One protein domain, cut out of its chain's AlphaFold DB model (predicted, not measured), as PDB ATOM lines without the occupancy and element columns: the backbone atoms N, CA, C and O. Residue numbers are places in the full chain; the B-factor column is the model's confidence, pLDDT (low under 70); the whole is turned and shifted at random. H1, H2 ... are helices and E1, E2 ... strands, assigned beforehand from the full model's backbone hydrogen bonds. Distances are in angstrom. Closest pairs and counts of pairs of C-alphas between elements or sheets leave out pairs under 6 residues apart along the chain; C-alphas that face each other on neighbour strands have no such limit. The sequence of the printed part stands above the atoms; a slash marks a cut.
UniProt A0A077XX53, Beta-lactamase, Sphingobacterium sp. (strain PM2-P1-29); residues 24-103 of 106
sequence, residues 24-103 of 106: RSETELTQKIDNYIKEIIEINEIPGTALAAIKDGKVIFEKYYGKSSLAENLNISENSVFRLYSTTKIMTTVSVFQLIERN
ATOM      1  N   ARG A  24     -27.949 -39.938  54.957       66.19
ATOM      2  CA  ARG A  24     -28.052 -41.238  55.619       66.19
ATOM      3  C   ARG A  24     -29.238 -42.065  55.110       66.19
ATOM      4  O   ARG A  24     -29.083 -43.254  54.870       66.19
ATOM      5  N   SER A  25     -30.389 -41.427  54.891       74.81
ATOM      6  CA  SER A  25     -31.609 -42.118  54.448       74.81
ATOM      7  C   SER A  25     -31.504 -42.692  53.027       74.81
ATOM      8  O   SER A  25     -32.031 -43.773  52.773       74.81
ATOM      9  N   GLU A  26     -30.818 -42.004  52.112       77.69
ATOM     10  CA  GLU A  26     -30.636 -42.451  50.723       77.69
ATOM     11  C   GLU A  26     -29.653 -43.627  50.642       77.69
ATOM     12  O   GLU A  26     -29.913 -44.628  49.968       77.69
ATOM     13  N   THR A  27     -28.570 -43.557  51.420       83.12
ATOM     14  CA  THR A  27     -27.615 -44.661  51.573       83.12
ATOM     15  C   THR A  27     -28.278 -45.900  52.176       83.12
ATOM     16  O   THR A  27     -28.076 -47.006  51.676       83.12
ATOM     17  N   GLU A  28     -29.108 -45.737  53.211       90.19
ATOM     18  CA  GLU A  28     -29.841 -46.845  53.838       90.19
ATOM     19  C   GLU A  28     -30.829 -47.510  52.864       90.19
ATOM     20  O   GLU A  28     -30.913 -48.739  52.817       90.19
ATOM     21  N   LEU A  29     -31.556 -46.732  52.053       90.19
ATOM     22  CA  LEU A  29     -32.455 -47.273  51.028       90.19
ATOM     23  C   LEU A  29     -31.681 -48.048  49.955       90.19
ATOM     24  O   LEU A  29     -32.050 -49.174  49.625       90.19
ATOM     25  N   THR A  30     -30.584 -47.475  49.457       93.19
ATOM     26  CA  THR A  30     -29.718 -48.107  48.450       93.19
ATOM     27  C   THR A  30     -29.181 -49.448  48.944       93.19
ATOM     28  O   THR A  30     -29.194 -50.431  48.207       93.19
ATOM     29  N   GLN A  31     -28.743 -49.518  50.204       95.25
ATOM     30  CA  GLN A  31     -28.262 -50.761  50.812       95.25
ATOM     31  C   GLN A  31     -29.372 -51.805  50.952       95.25
ATOM     32  O   GLN A  31     -29.140 -52.975  50.660       95.25
ATOM     33  N   LYS A  32     -30.582 -51.400  51.354       95.75
ATOM     34  CA  LYS A  32     -31.729 -52.318  51.451       95.75
ATOM     35  C   LYS A  32     -32.085 -52.928  50.097       95.75
ATOM     36  O   LYS A  32     -32.259 -54.140  50.022       95.75
ATOM     37  N   ILE A  33     -32.154 -52.109  49.043       96.31
ATOM     38  CA  ILE A  33     -32.422 -52.591  47.681       96.31
ATOM     39  C   ILE A  33     -31.299 -53.528  47.226       96.31
ATOM     40  O   ILE A  33     -31.579 -54.627  46.758       96.31
ATOM     41  N   ASP A  34     -30.033 -53.136  47.404       97.56
ATOM     42  CA  ASP A  34     -28.883 -53.947  46.984       97.56
ATOM     43  C   ASP A  34     -28.849 -55.318  47.668       97.56
ATOM     44  O   ASP A  34     -28.616 -56.326  47.005       97.56
ATOM     45  N   ASN A  35     -29.103 -55.363  48.977       97.88
ATOM     46  CA  ASN A  35     -29.123 -56.611  49.737       97.88
ATOM     47  C   ASN A  35     -30.273 -57.518  49.292       97.88
ATOM     48  O   ASN A  35     -30.046 -58.699  49.053       97.88
ATOM     49  N   TYR A  36     -31.472 -56.957  49.118       97.81
ATOM     50  CA  TYR A  36     -32.628 -57.712  48.642       97.81
ATOM     51  C   TYR A  36     -32.385 -58.314  47.253       97.81
ATOM     52  O   TYR A  36     -32.647 -59.489  47.023       97.81
ATOM     53  N   ILE A  37     -31.834 -57.535  46.319       98.12
ATOM     54  CA  ILE A  37     -31.556 -58.034  44.968       98.12
ATOM     55  C   ILE A  37     -30.477 -59.115  44.983       98.12
ATOM     56  O   ILE A  37     -30.625 -60.110  44.278       98.12
ATOM     57  N   LYS A  38     -29.428 -58.973  45.801       98.19
ATOM     58  CA  LYS A  38     -28.409 -60.020  45.971       98.19
ATOM     59  C   LYS A  38     -29.003 -61.323  46.505       98.19
ATOM     60  O   LYS A  38     -28.698 -62.373  45.951       98.19
ATOM     61  N   GLU A  39     -29.881 -61.246  47.503       98.44
ATOM     62  CA  GLU A  39     -30.597 -62.409  48.042       98.44
ATOM     63  C   GLU A  39     -31.441 -63.099  46.957       98.44
ATOM     64  O   GLU A  39     -31.363 -64.311  46.776       98.44
ATOM     65  N   ILE A  40     -32.194 -62.331  46.163       98.19
ATOM     66  CA  ILE A  40     -33.004 -62.878  45.065       98.19
ATOM     67  C   ILE A  40     -32.142 -63.504  43.964       98.19
ATOM     68  O   ILE A  40     -32.515 -64.553  43.434       98.19
ATOM     69  N   ILE A  41     -31.009 -62.886  43.619       98.31
ATOM     70  CA  ILE A  41     -30.052 -63.434  42.649       98.31
ATOM     71  C   ILE A  41     -29.523 -64.783  43.128       98.31
ATOM     72  O   ILE A  41     -29.467 -65.713  42.328       98.31
ATOM     73  N   GLU A  42     -29.162 -64.890  44.407       98.19
ATOM     74  CA  GLU A  42     -28.644 -66.122  45.002       98.19
ATOM     75  C   GLU A  42     -29.707 -67.228  45.026       98.19
ATOM     76  O   GLU A  42     -29.460 -68.316  44.516       98.19
ATOM     77  N   ILE A  43     -30.914 -66.936  45.526       98.50
ATOM     78  CA  ILE A  43     -32.010 -67.916  45.639       98.50
ATOM     79  C   ILE A  43     -32.439 -68.470  44.276       98.50
ATOM     80  O   ILE A  43     -32.793 -69.642  44.171       98.50
ATOM     81  N   ASN A  44     -32.458 -67.627  43.241       98.44
ATOM     82  CA  ASN A  44     -32.981 -67.988  41.919       98.44
ATOM     83  C   ASN A  44     -31.880 -68.251  40.885       98.44
ATOM     84  O   ASN A  44     -32.190 -68.386  39.702       98.44
ATOM     85  N   GLU A  45     -30.614 -68.265  41.311       97.75
ATOM     86  CA  GLU A  45     -29.443 -68.488  40.456       97.75
ATOM     87  C   GLU A  45     -29.431 -67.587  39.206       97.75
ATOM     88  O   GLU A  45     -29.111 -68.016  38.096       97.75
ATOM     89  N   ILE A  46     -29.811 -66.314  39.368       98.00
ATOM     90  CA  ILE A  46     -29.968 -65.377  38.247       98.00
ATOM     91  C   ILE A  46     -28.578 -65.031  37.686       98.00
ATOM     92  O   ILE A  46     -27.805 -64.358  38.372       98.00
ATOM     93  N   PRO A  47     -28.245 -65.386  36.427       97.56
ATOM     94  CA  PRO A  47     -26.893 -65.180  35.897       97.56
ATOM     95  C   PRO A  47     -26.497 -63.707  35.773       97.56
ATOM     96  O   PRO A  47     -25.329 -63.356  35.932       97.56
ATOM     97  N   GLY A  48     -27.470 -62.840  35.490       97.38
ATOM     98  CA  GLY A  48     -27.280 -61.400  35.424       97.38
ATOM     99  C   GLY A  48     -28.603 -60.644  35.351       97.38
ATOM    100  O   GLY A  48     -29.585 -61.126  34.788       97.38
ATOM    101  N   THR A  49     -28.632 -59.452  35.941       97.62
ATOM    102  CA  THR A  49     -29.799 -58.564  35.948       97.62
ATOM    103  C   THR A  49     -29.373 -57.101  36.068       97.62
ATOM    104  O   THR A  49     -28.270 -56.795  36.528       97.62
ATOM    105  N   ALA A  50     -30.247 -56.192  35.655       97.75
ATOM    106  CA  ALA A  50     -30.083 -54.751  35.792       97.75
ATOM    107  C   ALA A  50     -31.305 -54.181  36.517       97.75
ATOM    108  O   ALA A  50     -32.435 -54.578  36.224       97.75
ATOM    109  N   LEU A  51     -31.093 -53.248  37.445       97.31
ATOM    110  CA  LEU A  51     -32.176 -52.590  38.168       97.31
ATOM    111  C   LEU A  51     -31.936 -51.087  38.241       97.31
ATOM    112  O   LEU A  51     -30.881 -50.647  38.692       97.31
ATOM    113  N   ALA A  52     -32.969 -50.323  37.893       96.31
ATOM    114  CA  ALA A  52     -33.056 -48.899  38.168       96.31
ATOM    115  C   ALA A  52     -34.365 -48.582  38.906       96.31
ATOM    116  O   ALA A  52     -35.416 -49.138  38.582       96.31
ATOM    117  N   ALA A  53     -34.311 -47.676  39.882       95.25
ATOM    118  CA  ALA A  53     -35.482 -47.115  40.545       95.25
ATOM    119  C   ALA A  53     -35.506 -45.597  40.351       95.25
ATOM    120  O   ALA A  53     -34.506 -44.913  40.579       95.25
ATOM    121  N   ILE A  54     -36.661 -45.075  39.939       95.31
ATOM    122  CA  ILE A  54     -36.859 -43.662  39.618       95.31
ATOM    123  C   ILE A  54     -37.939 -43.096  40.540       95.31
ATOM    124  O   ILE A  54     -39.023 -43.667  40.658       95.31
ATOM    125  N   LYS A  55     -37.652 -41.959  41.174       93.06
ATOM    126  CA  LYS A  55     -38.594 -41.208  42.007       93.06
ATOM    127  C   LYS A  55     -38.503 -39.725  41.665       93.06
ATOM    128  O   LYS A  55     -37.407 -39.183  41.563       93.06
ATOM    129  N   ASP A  56     -39.653 -39.083  41.461       95.75
ATOM    130  CA  ASP A  56     -39.748 -37.655  41.116       95.75
ATOM    131  C   ASP A  56     -38.871 -37.272  39.904       95.75
ATOM    132  O   ASP A  56     -38.190 -36.246  39.888       95.75
ATOM    133  N   GLY A  57     -38.839 -38.154  38.896       96.25
ATOM    134  CA  GLY A  57     -38.045 -37.987  37.674       96.25
ATOM    135  C   GLY A  57     -36.533 -38.175  37.842       96.25
ATOM    136  O   GLY A  57     -35.795 -37.972  36.882       96.25
ATOM    137  N   LYS A  58     -36.051 -38.563  39.029       94.50
ATOM    138  CA  LYS A  58     -34.629 -38.792  39.314       94.50
ATOM    139  C   LYS A  58     -34.354 -40.263  39.572       94.50
ATOM    140  O   LYS A  58     -35.117 -40.929  40.269       94.50
ATOM    141  N   VAL A  59     -33.241 -40.754  39.038       93.88
ATOM    142  CA  VAL A  59     -32.725 -42.085  39.369       93.88
ATOM    143  C   VAL A  59     -32.215 -42.048  40.809       93.88
ATOM    144  O   VAL A  59     -31.334 -41.256  41.132       93.88
ATOM    145  N   ILE A  60     -32.804 -42.870  41.675       93.69
ATOM    146  CA  ILE A  60     -32.438 -42.988  43.099       93.69
ATOM    147  C   ILE A  60     -31.685 -44.289  43.402       93.69
ATOM    148  O   ILE A  60     -31.183 -44.479  44.504       93.69
ATOM    149  N   PHE A  61     -31.642 -45.204  42.436       95.62
ATOM    150  CA  PHE A  61     -30.893 -46.450  42.496       95.62
ATOM    151  C   PHE A  61     -30.650 -46.935  41.073       95.62
ATOM    152  O   PHE A  61     -31.589 -46.960  40.280       95.62
ATOM    153  N   GLU A  62     -29.428 -47.352  40.765       96.69
ATOM    154  CA  GLU A  62     -29.075 -47.978  39.494       96.69
ATOM    155  C   GLU A  62     -27.894 -48.914  39.721       96.69
ATOM    156  O   GLU A  62     -26.846 -48.485  40.207       96.69
ATOM    157  N   LYS A  63     -28.070 -50.202  39.416       97.88
ATOM    158  CA  LYS A  63     -27.011 -51.207  39.522       97.88
ATOM    159  C   LYS A  63     -27.171 -52.318  38.494       97.88
ATOM    160  O   LYS A  63     -28.276 -52.688  38.095       97.88
ATOM    161  N   TYR A  64     -26.025 -52.889  38.151       98.19
ATOM    162  CA  TYR A  64     -25.861 -53.990  37.215       98.19
ATOM    163  C   TYR A  64     -25.206 -55.160  37.946       98.19
ATOM    164  O   TYR A  64     -24.213 -54.976  38.653       98.19
ATOM    165  N   TYR A  65     -25.766 -56.356  37.795       98.38
ATOM    166  CA  TYR A  65     -25.339 -57.551  38.512       98.38
ATOM    167  C   TYR A  65     -25.039 -58.683  37.538       98.38
ATOM    168  O   TYR A  65     -25.797 -58.915  36.598       98.38
ATOM    169  N   GLY A  66     -23.973 -59.435  37.807       97.69
ATOM    170  CA  GLY A  66     -23.668 -60.669  37.087       97.69
ATOM    171  C   GLY A  66     -23.268 -60.461  35.623       97.69
ATOM    172  O   GLY A  66     -22.582 -59.495  35.272       97.69
ATOM    173  N   LYS A  67     -23.650 -61.416  34.773       97.94
ATOM    174  CA  LYS A  67     -23.161 -61.582  33.402       97.94
ATOM    175  C   LYS A  67     -24.283 -61.510  32.362       97.94
ATOM    176  O   LYS A  67     -25.327 -62.129  32.531       97.94
ATOM    177  N   SER A  68     -24.039 -60.802  31.259       96.75
ATOM    178  CA  SER A  68     -24.888 -60.805  30.052       96.75
ATOM    179  C   SER A  68     -24.694 -62.069  29.217       96.75
ATOM    180  O   SER A  68     -25.627 -62.528  28.563       96.75
ATOM    181  N   SER A  69     -23.493 -62.647  29.253       96.12
ATOM    182  CA  SER A  69     -23.157 -63.905  28.592       96.12
ATOM    183  C   SER A  69     -22.203 -64.698  29.471       96.12
ATOM    184  O   SER A  69     -21.129 -64.213  29.827       96.12
ATOM    185  N   LEU A  70     -22.588 -65.928  29.818       95.25
ATOM    186  CA  LEU A  70     -21.724 -66.845  30.563       95.25
ATOM    187  C   LEU A  70     -20.594 -67.388  29.684       95.25
ATOM    188  O   LEU A  70     -19.465 -67.503  30.149       95.25
ATOM    189  N   ALA A  71     -20.882 -67.666  28.409       96.88
ATOM    190  CA  ALA A  71     -19.904 -68.197  27.461       96.88
ATOM    191  C   ALA A  71     -18.790 -67.186  27.157       96.88
ATOM    192  O   ALA A  71     -17.615 -67.539  27.128       96.88
ATOM    193  N   GLU A  72     -19.160 -65.919  26.970       96.56
ATOM    194  CA  GLU A  72     -18.215 -64.835  26.668       96.56
ATOM    195  C   GLU A  72     -17.724 -64.116  27.935       96.56
ATOM    196  O   GLU A  72     -16.894 -63.213  27.864       96.56
ATOM    197  N   ASN A  73     -18.230 -64.513  29.109       96.06
ATOM    198  CA  ASN A  73     -17.911 -63.932  30.412       96.06
ATOM    199  C   ASN A  73     -18.130 -62.402  30.498       96.06
ATOM    200  O   ASN A  73     -17.458 -61.699  31.264       96.06
ATOM    201  N   LEU A  74     -19.097 -61.877  29.743       97.38
ATOM    202  CA  LEU A  74     -19.403 -60.448  29.675       97.38
ATOM    203  C   LEU A  74     -20.272 -60.010  30.850       97.38
ATOM    204  O   LEU A  74     -21.255 -60.669  31.175       97.38
ATOM    205  N   ASN A  75     -19.937 -58.884  31.478       97.81
ATOM    206  CA  ASN A  75     -20.749 -58.305  32.551       97.81
ATOM    207  C   ASN A  75     -22.050 -57.699  32.004       97.81
ATOM    208  O   ASN A  75     -22.138 -57.331  30.829       97.81
ATOM    209  N   ILE A  76     -23.062 -57.585  32.866       98.25
ATOM    210  CA  ILE A  76     -24.176 -56.666  32.613       98.25
ATOM    211  C   ILE A  76     -23.654 -55.222  32.699       98.25
ATOM    212  O   ILE A  76     -22.822 -54.907  33.549       98.25
ATOM    213  N   SER A  77     -24.151 -54.358  31.819       96.88
ATOM    214  CA  SER A  77     -23.883 -52.916  31.783       96.88
ATOM    215  C   SER A  77     -25.134 -52.163  31.328       96.88
ATOM    216  O   SER A  77     -26.132 -52.778  30.941       96.88
ATOM    217  N   GLU A  78     -25.056 -50.839  31.290       96.06
ATOM    218  CA  GLU A  78     -26.073 -49.941  30.741       96.06
ATOM    219  C   GLU A  78     -26.424 -50.233  29.273       96.06
ATOM    220  O   GLU A  78     -27.523 -49.925  28.821       96.06
ATOM    221  N   ASN A  79     -25.516 -50.881  28.535       95.81
ATOM    222  CA  ASN A  79     -25.698 -51.235  27.126       95.81
ATOM    223  C   ASN A  79     -26.189 -52.679  26.918       95.81
ATOM    224  O   ASN A  79     -26.351 -53.128  25.782       95.81
ATOM    225  N   SER A  80     -26.397 -53.447  27.993       96.38
ATOM    226  CA  SER A  80     -26.870 -54.827  27.889       96.38
ATOM    227  C   SER A  80     -28.338 -54.883  27.460       96.38
ATOM    228  O   SER A  80     -29.214 -54.285  28.079       96.38
ATOM    229  N   VAL A  81     -28.623 -55.660  26.412       94.81
ATOM    230  CA  VAL A  81     -29.980 -55.829  25.876       94.81
ATOM    231  C   VAL A  81     -30.661 -57.036  26.517       94.81
ATOM    232  O   VAL A  81     -30.120 -58.141  26.514       94.81
ATOM    233  N   PHE A  82     -31.890 -56.841  26.998       95.69
ATOM    234  CA  PHE A  82     -32.738 -57.900  27.543       95.69
ATOM    235  C   PHE A  82     -33.930 -58.184  26.628       95.69
ATOM    236  O   PHE A  82     -34.514 -57.286  26.019       95.69
ATOM    237  N   ARG A  83     -34.349 -59.451  26.569       95.50
ATOM    238  CA  ARG A  83     -35.619 -59.825  25.934       95.50
ATOM    239  C   ARG A  83     -36.767 -59.389  26.847       95.50
ATOM    240  O   ARG A  83     -36.908 -59.911  27.946       95.50
ATOM    241  N   LEU A  84     -37.595 -58.454  26.383       94.69
ATOM    242  CA  LEU A  84     -38.670 -57.855  27.192       94.69
ATOM    243  C   LEU A  84     -39.953 -58.706  27.289       94.69
ATOM    244  O   LEU A  84     -40.825 -58.406  28.100       94.69
ATOM    245  N   TYR A  85     -40.092 -59.757  26.473       96.81
ATOM    246  CA  TYR A  85     -41.259 -60.654  26.447       96.81
ATOM    247  C   TYR A  85     -42.598 -59.901  26.505       96.81
ATOM    248  O   TYR A  85     -42.824 -59.003  25.704       96.81
ATOM    249  N   SER A  86     -43.508 -60.248  27.420       97.81
ATOM    250  CA  SER A  86     -44.834 -59.623  27.492       97.81
ATOM    251  C   SER A  86     -44.812 -58.123  27.784       97.81
ATOM    252  O   SER A  86     -45.793 -57.458  27.458       97.81
ATOM    253  N   THR A  87     -43.717 -57.570  28.308       97.44
ATOM    254  CA  THR A  87     -43.570 -56.123  28.526       97.44
ATOM    255  C   THR A  87     -43.571 -55.341  27.206       97.44
ATOM    256  O   THR A  87     -43.960 -54.176  27.189       97.44
ATOM    257  N   THR A  88     -43.259 -55.977  26.067       97.94
ATOM    258  CA  THR A  88     -43.382 -55.342  24.737       97.94
ATOM    259  C   THR A  88     -44.802 -54.872  24.424       97.94
ATOM    260  O   THR A  88     -44.968 -53.900  23.688       97.94
ATOM    261  N   LYS A  89     -45.830 -55.488  25.030       98.12
ATOM    262  CA  LYS A  89     -47.235 -55.099  24.843       98.12
ATOM    263  C   LYS A  89     -47.496 -53.653  25.250       98.12
ATOM    264  O   LYS A  89     -48.335 -53.020  24.630       98.12
ATOM    265  N   ILE A  90     -46.767 -53.112  26.231       98.12
ATOM    266  CA  ILE A  90     -46.912 -51.705  26.637       98.12
ATOM    267  C   ILE A  90     -46.606 -50.789  25.447       98.12
ATOM    268  O   ILE A  90     -47.395 -49.902  25.134       98.12
ATOM    269  N   MET A  91     -45.510 -51.056  24.731       97.75
ATOM    270  CA  MET A  91     -45.119 -50.283  23.549       97.75
ATOM    271  C   MET A  91     -46.141 -50.424  22.421       97.75
ATOM    272  O   MET A  91     -46.519 -49.428  21.801       97.75
ATOM    273  N   THR A  92     -46.628 -51.644  22.171       98.06
ATOM    274  CA  THR A  92     -47.673 -51.892  21.169       98.06
ATOM    275  C   THR A  92     -48.957 -51.147  21.509       98.06
ATOM    276  O   THR A  92     -49.489 -50.448  20.654       98.06
ATOM    277  N   THR A  93     -49.428 -51.235  22.754       98.44
ATOM    278  CA  THR A  93     -50.635 -50.548  23.218       98.44
ATOM    279  C   THR A  93     -50.498 -49.040  23.062       98.44
ATOM    280  O   THR A  93     -51.363 -48.426  22.450       98.44
ATOM    281  N   VAL A  94     -49.399 -48.436  23.528       98.38
ATOM    282  CA  VAL A  94     -49.159 -46.992  23.357       98.38
ATOM    283  C   VAL A  94     -49.180 -46.608  21.877       98.38
ATOM    284  O   VAL A  94     -49.818 -45.628  21.513       98.38
ATOM    285  N   SER A  95     -48.548 -47.403  21.010       98.38
ATOM    286  CA  SER A  95     -48.543 -47.150  19.564       98.38
ATOM    287  C   SER A  95     -49.953 -47.204  18.965       98.38
ATOM    288  O   SER A  95     -50.321 -46.335  18.182       98.38
ATOM    289  N   VAL A  96     -50.765 -48.188  19.359       98.62
ATOM    290  CA  VAL A  96     -52.169 -48.323  18.935       98.62
ATOM    291  C   VAL A  96     -52.997 -47.125  19.397       98.62
ATOM    292  O   VAL A  96     -53.699 -46.527  18.588       98.62
ATOM    293  N   PHE A  97     -52.877 -46.715  20.661       98.56
ATOM    294  CA  PHE A  97     -53.603 -45.551  21.175       98.56
ATOM    295  C   PHE A  97     -53.166 -44.244  20.506       98.56
ATOM    296  O   PHE A  97     -54.018 -43.416  20.206       98.56
ATOM    297  N   GLN A  98     -51.886 -44.090  20.155       98.62
ATOM    298  CA  GLN A  98     -51.431 -42.953  19.346       98.62
ATOM    299  C   GLN A  98     -52.082 -42.919  17.955       98.62
ATOM    300  O   GLN A  98     -52.327 -41.837  17.427       98.62
ATOM    301  N   LEU A  99     -52.361 -44.074  17.340       98.75
ATOM    302  CA  LEU A  99     -53.104 -44.129  16.075       98.75
ATOM    303  C   LEU A  99     -54.571 -43.735  16.276       98.75
ATOM    304  O   LEU A  99     -55.105 -42.987  15.460       98.75
ATOM    305  N   ILE A 100     -55.194 -44.189  17.368       98.62
ATOM    306  CA  ILE A 100     -56.573 -43.829  17.728       98.62
ATOM    307  C   ILE A 100     -56.699 -42.318  17.961       98.62
ATOM    308  O   ILE A 100     -57.550 -41.674  17.355       98.62
ATOM    309  N   GLU A 101     -55.806 -41.717  18.751       98.44
ATOM    310  CA  GLU A 101     -55.772 -40.264  19.001       98.44
ATOM    311  C   GLU A 101     -55.622 -39.444  17.711       98.44
ATOM    312  O   GLU A 101     -56.144 -38.334  17.598       98.44
ATOM    313  N   ARG A 102     -54.927 -39.998  16.711       98.50
ATOM    314  CA  ARG A 102     -54.743 -39.390  15.383       98.50
ATOM    315  C   ARG A 102     -55.879 -39.701  14.406       98.50
ATOM    316  O   ARG A 102     -55.791 -39.283  13.254       98.50
ATOM    317  N   ASN A 103     -56.921 -40.417  14.829       98.12
ATOM    318  CA  ASN A 103     -58.012 -40.918  13.984       98.12
ATOM    319  C   ASN A 103     -57.528 -41.791  12.806       98.12
ATOM    320  O   ASN A 103     -58.149 -41.825  11.747       98.12
TER     321      ASN A 103
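Overview. This is residues 24 to 103 of the 106 residues of the protein "Beta-lactamase" of Sphingobacterium sp. (strain PM2-P1-29) (UniProt A0A077XX53). A helix, H1, packs loosely over one face of the two-stranded hairpin of E1 and E2, mostly over E2, and residues 83 to 103, with helix H2, stick out as a free arm. The printed part has 80 residues, in the order H1, E1, E2, H2; the sheet is antiparallel and the class is mixed, helices and strands. The whole is loose, with a radius of gyration of the C-alphas of 16.8 A and spans of 48 by 40 by 22 A.

Arrangement. Start at H1, residues 24 to 43; its closest C-alphas to E2, residues 58 to 69, are those of Thr 30 and Phe 61, 6.3 A apart. H1 and E1, residues 48 to 55, are near each other. In the hairpin of E1 and E2, antiparallel at 173 degrees, look for N 51 and O 63, 2.9 A apart, within hydrogen-bond range. E2 bends by 67 degrees at residue 66, and its residues 67 to 69 pair antiparallel with 74 to 75. H2, residues 85 to 101, is apart from H1 and E1. Every O i to N i+4 pair is within range in H1, and 10 of 13 in H2.

Along the chain. Find C-alpha 24 at (-28.052, -41.238, 55.619); H1 runs 28.8 A from there. E1 covers 24.1 A and E2 29.6 A. H2 runs 26.1 A to C-alpha 101 at (-55.772, -40.264, 19.001).

Size, cuts and confidence. Arg 24 and Asn 103 have the C-alphas farthest apart, 51.3 A. The printed part has no cut; the link from E2 to H2, 15 residues, is long. Of the printed residues of this model, residue 24 alone is under pLDDT 70.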